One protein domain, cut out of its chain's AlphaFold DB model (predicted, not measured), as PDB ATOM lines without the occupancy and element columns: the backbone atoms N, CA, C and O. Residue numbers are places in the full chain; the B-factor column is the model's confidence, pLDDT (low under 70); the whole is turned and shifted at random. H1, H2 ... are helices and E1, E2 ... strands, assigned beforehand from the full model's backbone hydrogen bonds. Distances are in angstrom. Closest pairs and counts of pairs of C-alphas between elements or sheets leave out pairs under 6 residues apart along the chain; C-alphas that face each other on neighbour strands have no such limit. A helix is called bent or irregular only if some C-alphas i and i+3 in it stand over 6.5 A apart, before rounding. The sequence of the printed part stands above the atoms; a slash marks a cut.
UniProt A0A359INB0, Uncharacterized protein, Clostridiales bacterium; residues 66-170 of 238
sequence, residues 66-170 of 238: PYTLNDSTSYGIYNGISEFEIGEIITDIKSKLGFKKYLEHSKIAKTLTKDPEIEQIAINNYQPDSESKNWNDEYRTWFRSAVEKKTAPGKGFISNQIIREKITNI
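This is residues 66 to 170 of the 238 residues of an uncharacterized protein of Clostridiales bacterium (UniProt A0A359INB0). A small two-stranded sheet, E1 with E2, makes the middle of a long, slender model, with H4 packed on it; at one end H2, H3 and H6 form a cluster in which each touches the other two at large angles. At the other end an arm goes out through residues 125 to 136 and folds back through H5, which touches no other helix. The printed part has 105 residues, with six named helices and two named strands in the order E1, H1, H2, H3, H4, H5, E2, H6; the sheet, in the order E1 - E2, is antiparallel, and the class is mostly helix. The whole is loose, with a radius of gyration of the C-alphas of 16.2 A and spans of 55 by 23 by 21 A.

Find C-alpha 66 at (23.108, 46.202, 41.877), where E1 begins; it runs over residues 66 to 69. Then come H1, residues 73 to 76, and H2, residues 83 to 96, 19.6 A from first to last C-alpha. H2 is irregular: C-alphas 85 and 88 are 7.5 A apart. H3 holds residues 105 to 113, 12.1 A, and H4 residues 116 to 124, 12.2 A. Look for C-alpha 137 at (32.254, 19.632, 41.456), where H5 begins; it runs to residue 148, 16.7 A. E2 is residues 154 to 158, 13.4 A, and H6, residues 160 to 170, 15.3 A, ends at C-alpha 170 at (12.157, 60.252, 34.343).

Start at E1 and E2, antiparallel at 138 degrees: N 67 and O 156 are 2.8 A apart and N 69 and O 154 2.9 A, both within hydrogen-bond range. Residues 67 to 68 of E1 also pair, antiparallel, with residues 80 to 81. The closest C-alphas of H4 and E2, Ala 122 and Gly 156, are 3.9 A apart. H2 and H3 touch, about perpendicular at 74 degrees, closest at the C-alphas of Glu 83 and Ser 106, 5.2 A. H2 touches H6 with residues 89 to 93 alone, at a steep tilt of 67 degrees; their closest C-alphas are Ile 93 and Thr 168, 6.6 A. H3 and H6 touch, closest at the C-alphas of Ile 108 and Ile 167, 7.3 A. H5 and H6 are apart, and H1 touches no helix. Every O i to N i+4 pair is within hydrogen-bond range in H3, H4, H5 and H6; in H2 8 of 10 are, and H1 is too short for such a pair.

The two C-alphas farthest apart, those of Gly 98 and Asp 137, are 54.7 A apart. The link from H4 to H5 is long, and the printed part has no cut. The mean pLDDT of the printed part is 94.2, and no printed residue is under 70.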
ATOM      1  N   PRO A  66      22.828  47.451  42.552       97.06
ATOM      2  CA  PRO A  66      23.108  46.202  41.877       97.06
ATOM      3  C   PRO A  66      22.227  46.061  40.633       97.06
ATOM      4  O   PRO A  66      21.028  46.345  40.649       97.06
ATOM      5  N   TYR A  67      22.832  45.552  39.569       97.44
ATOM      6  CA  TYR A  67      22.179  45.165  38.328       97.44
ATOM      7  C   TYR A  67      22.491  43.703  38.062       97.44
ATOM      8  O   TYR A  67      23.651  43.332  37.885       97.44
ATOM      9  N   THR A  68      21.461  42.871  38.041       96.94
ATOM     10  CA  THR A  68      21.598  41.431  37.824       96.94
ATOM     11  C   THR A  68      21.939  41.148  36.363       96.94
ATOM     12  O   THR A  68      21.256  41.632  35.458       96.94
ATOM     13  N   LEU A  69      22.988  40.359  36.141       95.69
ATOM     14  CA  LEU A  69      23.471  39.944  34.827       95.69
ATOM     15  C   LEU A  69      23.508  38.420  34.736       95.69
ATOM     16  O   LEU A  69      23.888  37.739  35.690       95.69
ATOM     17  N   ASN A  70      23.186  37.908  33.546       93.62
ATOM     18  CA  ASN A  70      23.265  36.489  33.190       93.62
ATOM     19  C   ASN A  70      22.496  35.549  34.134       93.62
ATOM     20  O   ASN A  70      22.809  34.359  34.208       93.62
ATOM     21  N   ASP A  71      21.486  36.050  34.845       90.94
ATOM     22  CA  ASP A  71      20.573  35.180  35.565       90.94
ATOM     23  C   ASP A  71      19.724  34.440  34.531       90.94
ATOM     24  O   ASP A  71      18.960  35.037  33.769       90.94
ATOM     25  N   SER A  72      19.924  33.131  34.452       86.94
ATOM     26  CA  SER A  72      19.146  32.231  33.603       86.94
ATOM     27  C   SER A  72      17.990  31.587  34.364       86.94
ATOM     28  O   SER A  72      17.130  30.941  33.757       86.94
ATOM     29  N   THR A  73      17.927  31.777  35.686       82.75
ATOM     30  CA  THR A  73      16.800  31.314  36.486       82.75
ATOM     31  C   THR A  73      15.553  32.084  36.074       82.75
ATOM     32  O   THR A  73      15.603  33.246  35.665       82.75
ATOM     33  N   SER A  74      14.402  31.413  36.127       84.06
ATOM     34  CA  SER A  74      13.115  32.027  35.782       84.06
ATOM     35  C   SER A  74      13.115  32.740  34.416       84.06
ATOM     36  O   SER A  74      12.493  33.786  34.274       84.06
ATOM     37  N   TYR A  75      13.820  32.206  33.410       83.81
ATOM     38  CA  TYR A  75      13.951  32.806  32.071       83.81
ATOM     39  C   TYR A  75      14.571  34.217  32.055       83.81
ATOM     40  O   TYR A  75      14.329  34.992  31.132       83.81
ATOM     41  N   GLY A  76      15.358  34.568  33.076       83.62
ATOM     42  CA  GLY A  76      16.048  35.853  33.161       83.62
ATOM     43  C   GLY A  76      15.146  37.050  33.437       83.62
ATOM     44  O   GLY A  76      15.554  38.186  33.204       83.62
ATOM     45  N   ILE A  77      13.940  36.820  33.970       85.88
ATOM     46  CA  ILE A  77      13.016  37.894  34.373       85.88
ATOM     47  C   ILE A  77      13.597  38.829  35.443       85.88
ATOM     48  O   ILE A  77      13.093  39.937  35.608       85.88
ATOM     49  N   TYR A  78      14.626  38.382  36.171       88.50
ATOM     50  CA  TYR A  78      15.297  39.148  37.220       88.50
ATOM     51  C   TYR A  78      16.555  39.881  36.742       88.50
ATOM     52  O   TYR A  78      17.179  40.570  37.549       88.50
ATOM     53  N   ASN A  79      16.927  39.760  35.461       93.62
ATOM     54  CA  ASN A  79      18.020  40.549  34.897       93.62
ATOM     55  C   ASN A  79      17.654  42.036  34.896       93.62
ATOM     56  O   ASN A  79      16.526  42.411  34.566       93.62
ATOM     57  N   GLY A  80      18.625  42.882  35.243       96.12
ATOM     58  CA  GLY A  80      18.425  44.318  35.378       96.12
ATOM     59  C   GLY A  80      18.391  44.832  36.807       96.12
ATOM     60  O   GLY A  80      18.912  44.220  37.741       96.12
ATOM     61  N   ILE A  81      17.777  46.003  36.959       96.62
ATOM     62  CA  ILE A  81      17.613  46.679  38.244       96.62
ATOM     63  C   ILE A  81      16.299  46.232  38.875       96.62
ATOM     64  O   ILE A  81      15.230  46.336  38.273       96.62
ATOM     65  N   SER A  82      16.381  45.783  40.123       94.69
ATOM     66  CA  SER A  82      15.211  45.458  40.934       94.69
ATOM     67  C   SER A  82      14.507  46.727  41.423       94.69
ATOM     68  O   SER A  82      15.146  47.694  41.841       94.69
ATOM     69  N   GLU A  83      13.171  46.721  41.428       94.62
ATOM     70  CA  GLU A  83      12.379  47.848  41.940       94.62
ATOM     71  C   GLU A  83      12.634  48.135  43.427       94.62
ATOM     72  O   GLU A  83      12.512  49.280  43.867       94.62
ATOM     73  N   PHE A  84      13.031  47.112  44.189       93.31
ATOM     74  CA  PHE A  84      13.333  47.232  45.613       93.31
ATOM     75  C   PHE A  84      14.608  48.042  45.871       93.31
ATOM     76  O   PHE A  84      14.700  48.710  46.897       93.31
ATOM     77  N   GLU A  85      15.553  48.047  44.928       94.12
ATOM     78  CA  GLU A  85      16.823  48.777  45.055       94.12
ATOM     79  C   GLU A  85      16.646  50.286  44.831       94.12
ATOM     80  O   GLU A  85      17.436  51.096  45.307       94.12
ATOM     81  N   ILE A  86      15.588  50.686  44.119       94.75
ATOM     82  CA  ILE A  86      15.341  52.087  43.748       94.75
ATOM     83  C   ILE A  86      14.165  52.724  44.494       94.75
ATOM     84  O   ILE A  86      13.926  53.920  44.339       94.75
ATOM     85  N   GLY A  87      13.423  51.964  45.304       93.88
ATOM     86  CA  GLY A  87      12.200  52.445  45.957       93.88
ATOM     87  C   GLY A  87      12.420  53.645  46.885       93.88
ATOM     88  O   GLY A  87      11.691  54.639  46.804       93.88
ATOM     89  N   GLU A  88      13.459  53.595  47.721       92.44
ATOM     90  CA  GLU A  88      13.827  54.708  48.612       92.44
ATOM     91  C   GLU A  88      14.330  55.922  47.821       92.44
ATOM     92  O   GLU A  88      13.995  57.064  48.136       92.44
ATOM     93  N   ILE A  89      15.065  55.685  46.731       94.38
ATOM     94  CA  ILE A  89      15.589  56.742  45.857       94.38
ATOM     95  C   ILE A  89      14.446  57.489  45.168       94.38
ATOM     96  O   ILE A  89      14.433  58.719  45.150       94.38
ATOM     97  N   ILE A  90      13.466  56.759  44.631       95.25
ATOM     98  CA  ILE A  90      12.269  57.355  44.026       95.25
ATOM     99  C   ILE A  90      11.520  58.185  45.071       95.25
ATOM    100  O   ILE A  90      11.112  59.309  44.779       95.25
ATOM    101  N   THR A  91      11.359  57.665  46.287       93.56
ATOM    102  CA  THR A  91      10.656  58.364  47.372       93.56
ATOM    103  C   THR A  91      11.363  59.666  47.764       93.56
ATOM    104  O   THR A  91      10.714  60.712  47.844       93.56
ATOM    105  N   ASP A  92      12.688  59.632  47.921       93.31
ATOM    106  CA  ASP A  92      13.532  60.802  48.187       93.31
ATOM    107  C   ASP A  92      13.418  61.858  47.071       93.31
ATOM    108  O   ASP A  92      13.130  63.027  47.340       93.31
ATOM    109  N   ILE A  93      13.554  61.448  45.804       95.00
ATOM    110  CA  ILE A  93      13.444  62.345  44.640       95.00
ATOM    111  C   ILE A  93      12.052  62.978  44.560       95.00
ATOM    112  O   ILE A  93      11.934  64.190  44.386       95.00
ATOM    113  N   LYS A  94      10.986  62.188  44.732       95.38
ATOM    114  CA  LYS A  94       9.610  62.703  44.743       95.38
ATOM    115  C   LYS A  94       9.406  63.758  45.820       95.38
ATOM    116  O   LYS A  94       8.788  64.783  45.545       95.38
ATOM    117  N   SER A  95       9.913  63.502  47.026       93.94
ATOM    118  CA  SER A  95       9.826  64.437  48.149       93.94
ATOM    119  C   SER A  95      10.521  65.759  47.814       93.94
ATOM    120  O   SER A  95       9.909  66.821  47.920       93.94
ATOM    121  N   LYS A  96      11.754  65.694  47.290       94.69
ATOM    122  CA  LYS A  96      12.543  66.866  46.871       94.69
ATOM    123  C   LYS A  96      11.883  67.675  45.754       94.69
ATOM    124  O   LYS A  96      11.943  68.898  45.775       94.69
ATOM    125  N   LEU A  97      11.238  67.003  44.802       95.00
ATOM    126  CA  LEU A  97      10.521  67.644  43.693       95.00
ATOM    127  C   LEU A  97       9.088  68.073  44.056       95.00
ATOM    128  O   LEU A  97       8.387  68.637  43.220       95.00
ATOM    129  N   GLY A  98       8.610  67.777  45.270       94.06
ATOM    130  CA  GLY A  98       7.226  68.039  45.672       94.06
ATOM    131  C   GLY A  98       6.184  67.223  44.890       94.06
ATOM    132  O   GLY A  98       5.006  67.589  44.857       94.06
ATOM    133  N   PHE A  99       6.584  66.116  44.256       93.06
ATOM    134  CA  PHE A  99       5.714  65.314  43.402       93.06
ATOM    135  C   PHE A  99       4.884  64.309  44.209       93.06
ATOM    136  O   PHE A  99       5.383  63.300  44.709       93.06
ATOM    137  N   LYS A 100       3.574  64.568  44.311       91.44
ATOM    138  CA  LYS A 100       2.655  63.800  45.174       91.44
ATOM    139  C   LYS A 100       1.985  62.601  44.500       91.44
ATOM    140  O   LYS A 100       1.484  61.725  45.201       91.44
ATOM    141  N   LYS A 101       1.948  62.540  43.164       90.06
ATOM    142  CA  LYS A 101       1.271  61.443  42.447       90.06
ATOM    143  C   LYS A 101       2.022  60.117  42.646       90.06
ATOM    144  O   LYS A 101       3.220  60.088  42.946       90.06
ATOM    145  N   TYR A 102       1.298  59.006  42.530       91.19
ATOM    146  CA  TYR A 102       1.884  57.669  42.594       91.19
ATOM    147  C   TYR A 102       2.803  57.423  41.387       91.19
ATOM    148  O   TYR A 102       2.511  57.877  40.282       91.19
ATOM    149  N   LEU A 103       3.912  56.717  41.616       92.69
ATOM    150  CA  LEU A 103       4.835  56.275  40.576       92.69
ATOM    151  C   LEU A 103       4.995  54.763  40.689       92.69
ATOM    152  O   LEU A 103       5.298  54.252  41.763       92.69
ATOM    153  N   GLU A 104       4.823  54.061  39.574       94.31
ATOM    154  CA  GLU A 104       5.059  52.621  39.498       94.31
ATOM    155  C   GLU A 104       6.567  52.340  39.493       94.31
ATOM    156  O   GLU A 104       7.238  52.530  38.474       94.31
ATOM    157  N   HIS A 105       7.106  51.880  40.626       94.94
ATOM    158  CA  HIS A 105       8.537  51.592  40.769       94.94
ATOM    159  C   HIS A 105       9.005  50.547  39.745       94.94
ATOM    160  O   HIS A 105      10.008  50.771  39.067       94.94
ATOM    161  N   SER A 106       8.225  49.482  39.528       94.88
ATOM    162  CA  SER A 106       8.485  48.467  38.499       94.88
ATOM    163  C   SER A 106       8.669  49.045  37.092       94.88
ATOM    164  O   SER A 106       9.520  48.583  36.332       94.88
ATOM    165  N   LYS A 107       7.902  50.075  36.718       95.81
ATOM    166  CA  LYS A 107       7.997  50.711  35.398       95.81
ATOM    167  C   LYS A 107       9.275  51.529  35.262       95.81
ATOM    168  O   LYS A 107       9.906  51.503  34.205       95.81
ATOM    169  N   ILE A 108       9.670  52.226  36.325       96.81
ATOM    170  CA  ILE A 108      10.928  52.977  36.367       96.81
ATOM    171  C   ILE A 108      12.106  51.998  36.312       96.81
ATOM    172  O   ILE A 108      12.968  52.154  35.456       96.81
ATOM    173  N   ALA A 109      12.085  50.932  37.114       97.00
ATOM    174  CA  ALA A 109      13.101  49.878  37.108       97.00
ATOM    175  C   ALA A 109      13.275  49.241  35.719       97.00
ATOM    176  O   ALA A 109      14.393  49.136  35.215       97.00
ATOM    177  N   LYS A 110      12.169  48.906  35.041       96.12
ATOM    178  CA  LYS A 110      12.182  48.408  33.652       96.12
ATOM    179  C   LYS A 110      12.734  49.424  32.657       96.12
ATOM    180  O   LYS A 110      13.326  49.027  31.661       96.12
ATOM    181  N   THR A 111      12.506  50.713  32.893       97.00
ATOM    182  CA  THR A 111      13.035  51.781  32.038       97.00
ATOM    183  C   THR A 111      14.547  51.886  32.199       97.00
ATOM    184  O   THR A 111      15.255  51.865  31.202       97.00
ATOM    185  N   LEU A 112      15.039  51.903  33.442       97.44
ATOM    186  CA  LEU A 112      16.472  51.925  33.752       97.44
ATOM    187  C   LEU A 112      17.192  50.665  33.258       97.44
ATOM    188  O   LEU A 112      18.289  50.747  32.729       97.44
ATOM    189  N   THR A 113      16.555  49.500  33.382       96.44
ATOM    190  CA  THR A 113      17.098  48.220  32.896       96.44
ATOM    191  C   THR A 113      17.321  48.218  31.382       96.44
ATOM    192  O   THR A 113      18.198  47.528  30.891       96.44
ATOM    193  N   LYS A 114      16.533  48.990  30.627       96.06
ATOM    194  CA  LYS A 114      16.665  49.107  29.168       96.06
ATOM    195  C   LYS A 114      17.570  50.261  28.738       96.06
ATOM    196  O   LYS A 114      17.658  50.529  27.542       96.06
ATOM    197  N   ASP A 115      18.162  50.988  29.683       97.31
ATOM    198  CA  ASP A 115      19.070  52.087  29.380       97.31
ATOM    199  C   ASP A 115      20.445  51.509  28.981       97.31
ATOM    200  O   ASP A 115      21.092  50.866  29.814       97.31
ATOM    201  N   PRO A 116      20.912  51.732  27.735       97.00
ATOM    202  CA  PRO A 116      22.163  51.144  27.250       97.00
ATOM    203  C   PRO A 116      23.397  51.590  28.037       97.00
ATOM    204  O   PRO A 116      24.374  50.851  28.133       97.00
ATOM    205  N   GLU A 117      23.377  52.799  28.601       97.31
ATOM    206  CA  GLU A 117      24.483  53.313  29.406       97.31
ATOM    207  C   GLU A 117      24.568  52.563  30.738       97.31
ATOM    208  O   GLU A 117      25.647  52.124  31.136       97.31
ATOM    209  N   ILE A 118      23.423  52.357  31.397       97.62
ATOM    210  CA  ILE A 118      23.332  51.593  32.649       97.62
ATOM    211  C   ILE A 118      23.776  50.147  32.422       97.62
ATOM    212  O   ILE A 118      24.585  49.632  33.196       97.62
ATOM    213  N   GLU A 119      23.279  49.507  31.363       96.06
ATOM    214  CA  GLU A 119      23.658  48.139  31.004       96.06
ATOM    215  C   GLU A 119      25.169  48.030  30.757       96.06
ATOM    216  O   GLU A 119      25.835  47.151  31.310       96.06
ATOM    217  N   GLN A 120      25.748  48.969  30.004       97.12
ATOM    218  CA  GLN A 120      27.179  48.963  29.724       97.12
ATOM    219  C   GLN A 120      28.026  49.162  30.990       97.12
ATOM    220  O   GLN A 120      29.049  48.490  31.154       97.12
ATOM    221  N   ILE A 121      27.610  50.045  31.905       97.50
ATOM    222  CA  ILE A 121      28.271  50.225  33.208       97.50
ATOM    223  C   ILE A 121      28.202  48.929  34.020       97.50
ATOM    224  O   ILE A 121      29.212  48.510  34.587       97.50
ATOM    225  N   ALA A 122      27.041  48.269  34.046       97.00
ATOM    226  CA  ALA A 122      26.865  47.008  34.754       97.00
ATOM    227  C   ALA A 122      27.811  45.919  34.224       97.00
ATOM    228  O   ALA A 122      28.470  45.246  35.014       97.00
ATOM    229  N   ILE A 123      27.930  45.786  32.898       95.56
ATOM    230  CA  ILE A 123      28.837  44.827  32.247       95.56
ATOM    231  C   ILE A 123      30.303  45.138  32.581       95.56
ATOM    232  O   ILE A 123      31.095  44.229  32.849       95.56
ATOM    233  N   ASN A 124      30.678  46.420  32.588       95.88
ATOM    234  CA  ASN A 124      32.045  46.846  32.895       95.88
ATOM    235  C   ASN A 124      32.419  46.572  34.359       95.88
ATOM    236  O   ASN A 124      33.539  46.140  34.632       95.88
ATOM    237  N   ASN A 125      31.465  46.758  35.273       95.75
ATOM    238  CA  ASN A 125      31.623  46.550  36.714       95.75
ATOM    239  C   ASN A 125      31.096  45.182  37.178       95.75
ATOM    240  O   ASN A 125      30.698  45.032  38.335       95.75
ATOM    241  N   TYR A 126      31.059  44.197  36.279       96.12
ATOM    242  CA  TYR A 126      30.531  42.867  36.557       96.12
ATOM    243  C   TYR A 126      31.353  42.136  37.627       96.12
ATOM    244  O   TYR A 126      32.575  42.000  37.523       96.12
ATOM    245  N   GLN A 127      30.648  41.602  38.620       96.19
ATOM    246  CA  GLN A 127      31.167  40.724  39.656       96.19
ATOM    247  C   GLN A 127      30.346  39.428  39.668       96.19
ATOM    248  O   GLN A 127      29.121  39.492  39.796       96.19
ATOM    249  N   PRO A 128      30.982  38.253  39.531       95.88
ATOM    250  CA  PRO A 128      30.271  36.983  39.589       95.88
ATOM    251  C   PRO A 128      29.732  36.708  40.992       95.88
ATOM    252  O   PRO A 128      30.303  37.156  41.991       95.88
ATOM    253  N   ASP A 129      28.669  35.912  41.070       93.69
ATOM    254  CA  ASP A 129      28.175  35.427  42.354       93.69
ATOM    255  C   ASP A 129      29.224  34.567  43.085       93.69
ATOM    256  O   ASP A 129      30.143  33.989  42.501       93.69
ATOM    257  N   SER A 130      29.099  34.478  44.408       92.62
ATOM    258  CA  SER A 130      30.002  33.650  45.211       92.62
ATOM    259  C   SER A 130      29.688  32.163  45.056       92.62
ATOM    260  O   SER A 130      28.525  31.758  45.058       92.62
ATOM    261  N   GLU A 131      30.730  31.328  45.009       91.12
ATOM    262  CA  GLU A 131      30.553  29.878  44.990       91.12
ATOM    263  C   GLU A 131      29.827  29.384  46.249       91.12
ATOM    264  O   GLU A 131      30.276  29.595  47.379       91.12
ATOM    265  N   SER A 132      28.733  28.644  46.064       88.75
ATOM    266  CA  SER A 132      28.057  27.988  47.184       88.75
ATOM    267  C   SER A 132      28.821  26.747  47.628       88.75
ATOM    268  O   SER A 132      29.287  25.957  46.808       88.75
ATOM    269  N   LYS A 133      28.892  26.496  48.940       88.50
ATOM    270  CA  LYS A 133      29.454  25.252  49.502       88.50
ATOM    271  C   LYS A 133      28.653  24.004  49.113       88.50
ATOM    272  O   LYS A 133      29.216  22.918  49.086       88.50
ATOM    273  N   ASN A 134      27.386  24.172  48.739       92.00
ATOM    274  CA  ASN A 134      26.476  23.068  48.433       92.00
ATOM    275  C   ASN A 134      26.513  22.630  46.957       92.00
ATOM    276  O   ASN A 134      25.769  21.733  46.572       92.00
ATOM    277  N   TRP A 135      27.330  23.268  46.115       91.38
ATOM    278  CA  TRP A 135      27.478  22.878  44.712       91.38
ATOM    279  C   TRP A 135      28.375  21.652  44.550       91.38
ATOM    280  O   TRP A 135      29.409  21.546  45.219       91.38
ATOM    281  N   ASN A 136      27.991  20.768  43.625       93.88
ATOM    282  CA  ASN A 136      28.820  19.650  43.183       93.88
ATOM    283  C   ASN A 136      30.011  20.138  42.331       93.88
ATOM    284  O   ASN A 136      30.042  21.281  41.866       93.88
ATOM    285  N   ASP A 137      31.000  19.267  42.129       93.88
ATOM    286  CA  ASP A 137      32.254  19.632  41.456       93.88
ATOM    287  C   ASP A 137      32.066  19.974  39.970       93.88
ATOM    288  O   ASP A 137      32.740  20.864  39.445       93.88
ATOM    289  N   GLU A 138      31.110  19.323  39.302       93.44
ATOM    290  CA  GLU A 138      30.766  19.591  37.902       93.44
ATOM    291  C   GLU A 138      30.242  21.023  37.730       93.44
ATOM    292  O   GLU A 138      30.762  21.787  36.913       93.44
ATOM    293  N   TYR A 139      29.283  21.435  38.563       92.00
ATOM    294  CA  TYR A 139      28.718  22.780  38.528       92.00
ATOM    295  C   TYR A 139      29.749  23.840  38.920       92.00
ATOM    296  O   TYR A 139      29.797  24.898  38.298       92.00
ATOM    297  N   ARG A 140      30.622  23.569  39.902       93.19
ATOM    298  CA  ARG A 140      31.737  24.477  40.239       93.19
ATOM    299  C   ARG A 140      32.675  24.683  39.058       93.19
ATOM    300  O   ARG A 140      33.091  25.807  38.796       93.19
ATOM    301  N   THR A 141      33.000  23.606  38.348       94.38
ATOM    302  CA  THR A 141      33.877  23.656  37.174       94.38
ATOM    303  C   THR A 141      33.236  24.469  36.054       94.38
ATOM    304  O   THR A 141      33.872  25.371  35.507       94.38
ATOM    305  N   TRP A 142      31.953  24.216  35.771       94.56
ATOM    306  CA  TRP A 142      31.177  25.025  34.833       94.56
ATOM    307  C   TRP A 142      31.147  26.502  35.249       94.56
ATOM    308  O   TRP A 142      31.459  27.366  34.431       94.56
ATOM    309  N   PHE A 143      30.840  26.791  36.518       94.06
ATOM    310  CA  PHE A 143      30.725  28.150  37.039       94.06
ATOM    311  C   PHE A 143      32.041  28.910  36.884       94.06
ATOM    312  O   PHE A 143      32.048  29.998  36.324       94.06
ATOM    313  N   ARG A 144      33.173  28.313  37.278       94.69
ATOM    314  CA  ARG A 144      34.506  28.917  37.108       94.69
ATOM    315  C   ARG A 144      34.820  29.215  35.641       94.69
ATOM    316  O   ARG A 144      35.245  30.324  35.331       94.69
ATOM    317  N   SER A 145      34.525  28.285  34.728       95.12
ATOM    318  CA  SER A 145      34.697  28.525  33.286       95.12
ATOM    319  C   SER A 145      33.776  29.636  32.760       95.12
ATOM    320  O   SER A 145      34.171  30.428  31.904       95.12
ATOM    321  N   ALA A 146      32.548  29.732  33.272       94.12
ATOM    322  CA  ALA A 146      31.614  30.796  32.924       94.12
ATOM    323  C   ALA A 146      32.042  32.161  33.501       94.12
ATOM    324  O   ALA A 146      31.828  33.186  32.853       94.12
ATOM    325  N   VAL A 147      32.691  32.195  34.671       94.06
ATOM    326  CA  VAL A 147      33.285  33.409  35.255       94.06
ATOM    327  C   VAL A 147      34.407  33.944  34.367       94.06
ATOM    328  O   VAL A 147      34.404  35.133  34.054       94.06
ATOM    329  N   GLU A 148      35.309  33.080  33.895       92.44
ATOM    330  CA  GLU A 148      36.381  33.460  32.957       92.44
ATOM    331  C   GLU A 148      35.824  34.089  31.671       92.44
ATOM    332  O   GLU A 148      36.402  35.027  31.124       92.44
ATOM    333  N   LYS A 149      34.659  33.611  31.217       93.19
ATOM    334  CA  LYS A 149      33.956  34.111  30.025       93.19
ATOM    335  C   LYS A 149      33.017  35.291  30.302       93.19
ATOM    336  O   LYS A 149      32.411  35.792  29.361       93.19
ATOM    337  N   LYS A 150      32.876  35.734  31.560       90.75
ATOM    338  CA  LYS A 150      31.888  36.741  32.009       90.75
ATOM    339  C   LYS A 150      30.429  36.400  31.662       90.75
ATOM    340  O   LYS A 150      29.600  37.289  31.490       90.75
ATOM    341  N   THR A 151      30.108  35.111  31.574       92.62
ATOM    342  CA  THR A 151      28.755  34.601  31.290       92.62
ATOM    343  C   THR A 151      28.113  33.922  32.496       92.62
ATOM    344  O   THR A 151      26.995  33.425  32.394       92.62
ATOM    345  N   ALA A 152      28.826  33.829  33.621       94.00
ATOM    346  CA  ALA A 152      28.248  33.343  34.867       94.00
ATOM    347  C   ALA A 152      27.193  34.335  35.403       94.00
ATOM    348  O   ALA A 152      27.269  35.528  35.090       94.00
ATOM    349  N   PRO A 153      26.227  33.863  36.208       95.06
ATOM    350  CA  PRO A 153      25.363  34.736  36.989       95.06
ATOM    351  C   PRO A 153      26.179  35.637  37.919       95.06
ATOM    352  O   PRO A 153      27.162  35.207  38.537       95.06
ATOM    353  N   GLY A 154      25.769  36.896  38.005       95.69
ATOM    354  CA  GLY A 154      26.416  37.873  38.862       95.69
ATOM    355  C   GLY A 154      25.748  39.233  38.796       95.69
ATOM    356  O   GLY A 154      24.625  39.389  38.309       95.69
ATOM    357  N   LYS A 155      26.451  40.242  39.307       96.88
ATOM    358  CA  LYS A 155      25.939  41.605  39.427       96.88
ATOM    359  C   LYS A 155      26.946  42.623  38.929       96.88
ATOM    360  O   LYS A 155      28.119  42.570  39.278       96.88
ATOM    361  N   GLY A 156      26.464  43.576  38.145       96.94
ATOM    362  CA  GLY A 156      27.136  44.851  37.942       96.94
ATOM    363  C   GLY A 156      26.734  45.843  39.028       96.94
ATOM    364  O   GLY A 156      25.634  45.752  39.573       96.94
ATOM    365  N   PHE A 157      27.603  46.804  39.330       96.69
ATOM    366  CA  PHE A 157      27.300  47.883  40.272       96.69
ATOM    367  C   PHE A 157      27.314  49.227  39.551       96.69
ATOM    368  O   PHE A 157      28.301  49.591  38.902       96.69
ATOM    369  N   ILE A 158      26.200  49.950  39.655       97.25
ATOM    370  CA  ILE A 158      26.028  51.279  39.072       97.25
ATOM    371  C   ILE A 158      26.062  52.314  40.179       97.25
ATOM    372  O   ILE A 158      25.383  52.166  41.196       97.25
ATOM    373  N   SER A 159      26.807  53.394  39.944       95.94
ATOM    374  CA  SER A 159      26.869  54.503  40.885       95.94
ATOM    375  C   SER A 159      25.474  55.023  41.220       95.94
ATOM    376  O   SER A 159      24.669  55.320  40.328       95.94
ATOM    377  N   ASN A 160      25.215  55.201  42.513       94.38
ATOM    378  CA  ASN A 160      23.970  55.789  42.990       94.38
ATOM    379  C   ASN A 160      23.649  57.137  42.321       94.38
ATOM    380  O   ASN A 160      22.498  57.415  41.984       94.38
ATOM    381  N   GLN A 161      24.679  57.957  42.088       94.31
ATOM    382  CA  GLN A 161      24.547  59.268  41.458       94.31
ATOM    383  C   GLN A 161      23.940  59.166  40.052       94.31
ATOM    384  O   GLN A 161      23.016  59.911  39.731       94.31
ATOM    385  N   ILE A 162      24.411  58.209  39.247       96.12
ATOM    386  CA  ILE A 162      23.921  57.980  37.880       96.12
ATOM    387  C   ILE A 162      22.453  57.553  37.918       96.12
ATOM    388  O   ILE A 162      21.614  58.109  37.209       96.12
ATOM    389  N   ILE A 163      22.109  56.606  38.797       97.12
ATOM    390  CA  ILE A 163      20.723  56.146  38.948       97.12
ATOM    391  C   ILE A 163      19.808  57.289  39.398       97.12
ATOM    392  O   ILE A 163      18.711  57.446  38.858       97.12
ATOM    393  N   ARG A 164      20.258  58.130  40.331       96.31
ATOM    394  CA  ARG A 164      19.509  59.310  40.776       96.31
ATOM    395  C   ARG A 164      19.248  60.300  39.656       96.31
ATOM    396  O   ARG A 164      18.123  60.783  39.546       96.31
ATOM    397  N   GLU A 165      20.247  60.597  38.836       97.06
ATOM    398  CA  GLU A 165      20.094  61.496  37.693       97.06
ATOM    399  C   GLU A 165      19.055  60.951  36.705       97.06
ATOM    400  O   GLU A 165      18.093  61.639  36.354       97.06
ATOM    401  N   LYS A 166      19.177  59.670  36.340       97.81
ATOM    402  CA  LYS A 166      18.251  58.999  35.421       97.81
ATOM    403  C   LYS A 166      16.821  58.981  35.965       97.81
ATOM    404  O   LYS A 166      15.890  59.340  35.244       97.81
ATOM    405  N   ILE A 167      16.632  58.631  37.240       97.56
ATOM    406  CA  ILE A 167      15.309  58.659  37.882       97.56
ATOM    407  C   ILE A 167      14.764  60.088  37.927       97.56
ATOM    408  O   ILE A 167      13.598  60.290  37.604       97.56
ATOM    409  N   THR A 168      15.586  61.079  38.274       97.81
ATOM    410  CA  THR A 168      15.167  62.489  38.316       97.81
ATOM    411  C   THR A 168      14.630  62.934  36.960       97.81
ATOM    412  O   THR A 168      13.520  63.457  36.891       97.81
ATOM    413  N   ASN A 169      15.343  62.632  35.874       97.75
ATOM    414  CA  ASN A 169      14.906  62.952  34.514       97.75
ATOM    415  C   ASN A 169      13.592  62.248  34.138       97.75
ATOM    416  O   ASN A 169      12.710  62.858  33.532       97.75
ATOM    417  N   ILE A 170      13.418  60.983  34.539       96.88
ATOM    418  CA  ILE A 170      12.157  60.252  34.343       96.88
ATOM    419  C   ILE A 170      11.010  60.939  35.097       96.88
ATOM    420  O   ILE A 170       9.938  61.134  34.524       96.88
TER     421      ILE A 170